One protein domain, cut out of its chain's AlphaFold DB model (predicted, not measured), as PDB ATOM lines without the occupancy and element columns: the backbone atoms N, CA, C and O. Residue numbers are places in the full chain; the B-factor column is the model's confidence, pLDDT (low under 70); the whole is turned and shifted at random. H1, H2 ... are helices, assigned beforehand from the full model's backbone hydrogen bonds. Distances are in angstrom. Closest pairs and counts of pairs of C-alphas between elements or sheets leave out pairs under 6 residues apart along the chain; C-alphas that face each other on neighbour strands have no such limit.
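AT A GLANCE: This is residues 72 to 113 of the 219 residues of the protein "Ring finger protein" of Aspergillus sp. HF37 (UniProt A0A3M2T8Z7). One helix of 11 residues, H3, makes one side of this small domain, and two very short helices, H1 and H2, pack on it one after the other, H1 near the end of H3 and H2 near its beginning. An unnamed stretch, residues 72 to 84, starts away from H3 and loops round to reach H1. The printed part has 42 residues with three named helices, in the order H1, H2, H3, and no named strand. The class is all helix, though the helices hold 19 of the 42 residues, under half. The whole is compact and rounded, with a radius of gyration of the C-alphas of 10.2 A and spans of 26 by 20 by 17 A.

HOW THE PARTS SIT: H3, residues 99 to 109, touches H1, residues 85 to 88; their closest C-alphas, those of Ala 86 and Leu 108, are 5.9 A apart. H3 also touches H2, residues 90 to 93, with the closest C-alphas, those of Leu 92 and Asp 101, 6.0 A apart. H1 and H2 are close but not clearly touching: their closest C-alphas, those of Ala 86 and Leu 92, are 7.9 A apart. In H3 every O i to N i+4 pair is within hydrogen-bond range; H1 and H2 are too short for such a pair, and each has 1 O i to N i+3 pair, within range.

IN THESE COORDINATES: H3 measures 15.4 A from C-alpha 99 at (-75.748, 34.699, 85.321) to C-alpha 109 at (-76.778, 19.477, 87.332). H1, 4.7 A long, begins with C-alpha 85 at (-68.027, 19.951, 90.508). H2 is 5.7 A long.

THE WHOLE: The C-alphas of Asp 95 and Lys 113, the two farthest apart, are 28.5 A apart. The printed part has no cut. The links from H1 to H2 and from H2 to H3 are tight. The mean pLDDT of the printed part is 73.0, and 17 residues are under 70: 72 to 80, 90 to 93, 95 and 111 to 113.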
ATOM      1  N   LEU A  72     -81.266  32.003  97.425       65.06
ATOM      2  CA  LEU A  72     -81.471  30.957  96.426       65.06
ATOM      3  C   LEU A  72     -81.316  29.604  97.122       65.06
ATOM      4  O   LEU A  72     -80.260  29.297  97.668       65.06
ATOM      5  N   ILE A  73     -82.385  28.806  97.134       65.88
ATOM      6  CA  ILE A  73     -82.370  27.450  97.691       65.88
ATOM      7  C   ILE A  73     -82.339  26.468  96.523       65.88
ATOM      8  O   ILE A  73     -83.336  26.301  95.820       65.88
ATOM      9  N   TYR A  74     -81.205  25.798  96.331       67.19
ATOM     10  CA  TYR A  74     -81.089  24.687  95.390       67.19
ATOM     11  C   TYR A  74     -81.458  23.382  96.100       67.19
ATOM     12  O   TYR A  74     -80.736  22.916  96.977       67.19
ATOM     13  N   VAL A  75     -82.592  22.783  95.726       65.62
ATOM     14  CA  VAL A  75     -82.973  21.435  96.174       65.62
ATOM     15  C   VAL A  75     -82.526  20.448  95.106       65.62
ATOM     16  O   VAL A  75     -83.172  20.302  94.068       65.62
ATOM     17  N   VAL A  76     -81.391  19.793  95.338       64.38
ATOM     18  CA  VAL A  76     -80.853  18.798  94.409       64.38
ATOM     19  C   VAL A  76     -81.495  17.448  94.722       64.38
ATOM     20  O   VAL A  76     -81.223  16.842  95.752       64.38
ATOM     21  N   GLY A  77     -82.399  16.998  93.848       57.38
ATOM     22  CA  GLY A  77     -83.106  15.714  93.978       57.38
ATOM     23  C   GLY A  77     -82.293  14.495  93.529       57.38
ATOM     24  O   GLY A  77     -82.835  13.398  93.436       57.38
ATOM     25  N   THR A  78     -81.016  14.684  93.205       60.66
ATOM     26  CA  THR A  78     -80.100  13.648  92.727       60.66
ATOM     27  C   THR A  78     -78.981  13.432  93.746       60.66
ATOM     28  O   THR A  78     -78.526  14.365  94.404       60.66
ATOM     29  N   ASN A  79     -78.543  12.180  93.902       64.19
ATOM     30  CA  ASN A  79     -77.407  11.827  94.753       64.19
ATOM     31  C   ASN A  79     -76.107  12.266  94.056       64.19
ATOM     32  O   ASN A  79     -75.508  11.499  93.303       64.19
ATOM     33  N   LEU A  80     -75.722  13.531  94.231       68.12
ATOM     34  CA  LEU A  80     -74.398  14.002  93.837       68.12
ATOM     35  C   LEU A  80     -73.396  13.608  94.924       68.12
ATOM     36  O   LEU A  80     -73.647  13.802  96.112       68.12
ATOM     37  N   SER A  81     -72.237  13.098  94.511       71.88
ATOM     38  CA  SER A  81     -71.138  12.826  95.433       71.88
ATOM     39  C   SER A  81     -70.610  14.118  96.068       71.88
ATOM     40  O   SER A  81     -70.688  15.196  95.477       71.88
ATOM     41  N   GLU A  82     -70.001  14.001  97.249       73.75
ATOM     42  CA  GLU A  82     -69.390  15.132  97.973       73.75
ATOM     43  C   GLU A  82     -68.315  15.867  97.144       73.75
ATOM     44  O   GLU A  82     -68.072  17.050  97.349       73.75
ATOM     45  N   ASN A  83     -67.718  15.187  96.158       77.44
ATOM     46  CA  ASN A  83     -66.694  15.733  95.262       77.44
ATOM     47  C   ASN A  83     -67.252  16.243  93.918       77.44
ATOM     48  O   ASN A  83     -66.481  16.482  92.986       77.44
ATOM     49  N   HIS A  84     -68.573  16.364  93.760       78.62
ATOM     50  CA  HIS A  84     -69.156  16.790  92.489       78.62
ATOM     51  C   HIS A  84     -68.776  18.252  92.164       78.62
ATOM     52  O   HIS A  84     -68.860  19.115  93.041       78.62
ATOM     53  N   PRO A  85     -68.422  18.592  90.907       77.44
ATOM     54  CA  PRO A  85     -68.027  19.951  90.508       77.44
ATOM     55  C   PRO A  85     -69.066  21.042  90.814       77.44
ATOM     56  O   PRO A  85     -68.693  22.198  90.993       77.44
ATOM     57  N   ALA A  86     -70.347  20.683  90.939       72.19
ATOM     58  CA  ALA A  86     -71.410  21.589  91.398       72.19
ATOM     59  C   ALA A  86     -71.230  22.065  92.854       72.19
ATOM     60  O   ALA A  86     -71.715  23.133  93.204       72.19
ATOM     61  N   PHE A  87     -70.525  21.294  93.691       74.00
ATOM     62  CA  PHE A  87     -70.180  21.663  95.068       74.00
ATOM     63  C   PHE A  87     -68.751  22.201  95.208       74.00
ATOM     64  O   PHE A  87     -68.440  22.876  96.184       74.00
ATOM     65  N   ALA A  88     -67.884  21.934  94.230       72.31
ATOM     66  CA  ALA A  88     -66.486  22.361  94.249       72.31
ATOM     67  C   ALA A  88     -66.237  23.723  93.573       72.31
ATOM     68  O   ALA A  88     -65.114  24.221  93.616       72.31
ATOM     69  N   THR A  89     -67.245  24.322  92.930       72.50
ATOM     70  CA  THR A  89     -67.143  25.612  92.231       72.50
ATOM     71  C   THR A  89     -67.429  26.770  93.200       72.50
ATOM     72  O   THR A  89     -68.584  27.008  93.548       72.50
ATOM     73  N   PRO A  90     -66.407  27.528  93.649       66.38
ATOM     74  CA  PRO A  90     -66.567  28.500  94.737       66.38
ATOM     75  C   PRO A  90     -67.503  29.665  94.388       66.38
ATOM     76  O   PRO A  90     -68.164  30.209  95.268       66.38
ATOM     77  N   SER A  91     -67.587  30.031  93.105       69.00
ATOM     78  CA  SER A  91     -68.414  31.140  92.613       69.00
ATOM     79  C   SER A  91     -69.918  30.914  92.815       69.00
ATOM     80  O   SER A  91     -70.661  31.878  92.991       69.00
ATOM     81  N   LEU A  92     -70.360  29.650  92.888       67.00
ATOM     82  CA  LEU A  92     -71.766  29.277  93.090       67.00
ATOM     83  C   LEU A  92     -72.276  29.475  94.520       67.00
ATOM     84  O   LEU A  92     -73.486  29.487  94.731       67.00
ATOM     85  N   PHE A  93     -71.373  29.643  95.488       69.38
ATOM     86  CA  PHE A  93     -71.698  29.811  96.910       69.38
ATOM     87  C   PHE A  93     -71.532  31.253  97.396       69.38
ATOM     88  O   PHE A  93     -71.542  31.510  98.599       69.38
ATOM     89  N   THR A  94     -71.349  32.198  96.474       72.00
ATOM     90  CA  THR A  94     -71.343  33.623  96.805       72.00
ATOM     91  C   THR A  94     -72.768  34.115  97.066       72.00
ATOM     92  O   THR A  94     -73.729  33.564  96.532       72.00
ATOM     93  N   ASP A  95     -72.924  35.173  97.867       66.56
ATOM     94  CA  ASP A  95     -74.243  35.747  98.193       66.56
ATOM     95  C   ASP A  95     -74.987  36.297  96.954       66.56
ATOM     96  O   ASP A  95     -76.183  36.584  97.025       66.56
ATOM     97  N   ASN A  96     -74.294  36.448  95.817       72.25
ATOM     98  CA  ASN A  96     -74.841  36.958  94.566       72.25
ATOM     99  C   ASN A  96     -74.177  36.274  93.347       72.25
ATOM    100  O   ASN A  96     -73.301  36.881  92.717       72.25
ATOM    101  N   PRO A  97     -74.566  35.028  93.005       79.56
ATOM    102  CA  PRO A  97     -74.006  34.328  91.855       79.56
ATOM    103  C   PRO A  97     -74.337  35.075  90.562       79.56
ATOM    104  O   PRO A  97     -75.432  35.623  90.395       79.56
ATOM    105  N   THR A  98     -73.390  35.108  89.630       84.50
ATOM    106  CA  THR A  98     -73.605  35.748  88.329       84.50
ATOM    107  C   THR A  98     -74.493  34.882  87.427       84.50
ATOM    108  O   THR A  98     -74.718  33.697  87.677       84.50
ATOM    109  N   TYR A  99     -75.007  35.460  86.336       83.88
ATOM    110  CA  TYR A  99     -75.748  34.699  85.321       83.88
ATOM    111  C   TYR A  99     -74.922  33.534  84.748       83.88
ATOM    112  O   TYR A  99     -75.446  32.434  84.592       83.88
ATOM    113  N   GLU A 100     -73.628  33.755  84.506       87.19
ATOM    114  CA  GLU A 100     -72.693  32.725  84.035       87.19
ATOM    115  C   GLU A 100     -72.569  31.573  85.037       87.19
ATOM    116  O   GLU A 100     -72.589  30.402  84.653       87.19
ATOM    117  N   ASP A 101     -72.529  31.895  86.333       83.75
ATOM    118  CA  ASP A 101     -72.514  30.893  87.395       83.75
ATOM    119  C   ASP A 101     -73.809  30.057  87.361       83.75
ATOM    120  O   ASP A 101     -73.765  28.826  87.362       83.75
ATOM    121  N   MET A 102     -74.981  30.687  87.217       80.00
ATOM    122  CA  MET A 102     -76.255  29.960  87.098       80.00
ATOM    123  C   MET A 102     -76.320  29.051  85.856       80.00
ATOM    124  O   MET A 102     -76.850  27.937  85.930       80.00
ATOM    125  N   VAL A 103     -75.761  29.484  84.721       82.56
ATOM    126  CA  VAL A 103     -75.672  28.673  83.492       82.56
ATOM    127  C   VAL A 103     -74.725  27.487  83.685       82.56
ATOM    128  O   VAL A 103     -75.067  26.356  83.315       82.56
ATOM    129  N   LEU A 104     -73.575  27.705  84.327       84.62
ATOM    130  CA  LEU A 104     -72.633  26.645  84.676       84.62
ATOM    131  C   LEU A 104     -73.292  25.608  85.591       84.62
ATOM    132  O   LEU A 104     -73.222  24.414  85.306       84.62
ATOM    133  N   LEU A 105     -74.005  26.045  86.631       80.81
ATOM    134  CA  LEU A 105     -74.728  25.146  87.530       80.81
ATOM    135  C   LEU A 105     -75.780  24.315  86.788       80.81
ATOM    136  O   LEU A 105     -75.865  23.111  87.015       80.81
ATOM    137  N   SER A 106     -76.546  24.918  85.873       76.56
ATOM    138  CA  SER A 106     -77.533  24.179  85.071       76.56
ATOM    139  C   SER A 106     -76.890  23.108  84.182       76.56
ATOM    140  O   SER A 106     -77.432  22.013  84.029       76.56
ATOM    141  N   SER A 107     -75.691  23.389  83.665       81.94
ATOM    142  CA  SER A 107     -74.905  22.443  82.873       81.94
ATOM    143  C   SER A 107     -74.341  21.312  83.738       81.94
ATOM    144  O   SER A 107     -74.310  20.164  83.300       81.94
ATOM    145  N   LEU A 108     -73.925  21.625  84.971       82.81
ATOM    146  CA  LEU A 108     -73.382  20.660  85.932       82.81
ATOM    147  C   LEU A 108     -74.458  19.745  86.529       82.81
ATOM    148  O   LEU A 108     -74.192  18.568  86.745       82.81
ATOM    149  N   LEU A 109     -75.653  20.268  86.816       79.56
ATOM    150  CA  LEU A 109     -76.778  19.477  87.332       79.56
ATOM    151  C   LEU A 109     -77.448  18.639  86.236       79.56
ATOM    152  O   LEU A 109     -78.005  17.580  86.528       79.56
ATOM    153  N   GLY A 110     -77.383  19.103  84.985       72.38
ATOM    154  CA  GLY A 110     -78.036  18.467  83.850       72.38
ATOM    155  C   GLY A 110     -79.568  18.582  83.891       72.38
ATOM    156  O   GLY A 110     -80.152  19.117  84.839       72.38
ATOM    157  N   PRO A 111     -80.261  18.096  82.847       65.69
ATOM    158  CA  PRO A 111     -81.713  18.047  82.852       65.69
ATOM    159  C   PRO A 111     -82.176  17.071  83.935       65.69
ATOM    160  O   PRO A 111     -81.873  15.878  83.885       65.69
ATOM    161  N   ALA A 112     -82.960  17.561  84.894       66.38
ATOM    162  CA  ALA A 112     -83.701  16.686  85.787       66.38
ATOM    163  C   ALA A 112     -84.708  15.907  84.934       66.38
ATOM    164  O   ALA A 112     -85.739  16.455  84.547       66.38
ATOM    165  N   LYS A 113     -84.395  14.653  84.588       64.19
ATOM    166  CA  LYS A 113     -85.355  13.765  83.934       64.19
ATOM    167  C   LYS A 113     -86.237  13.180  85.037       64.19
ATOM    168  O   LYS A 113     -85.750  12.349  85.803       64.19
TER     169      LYS A 113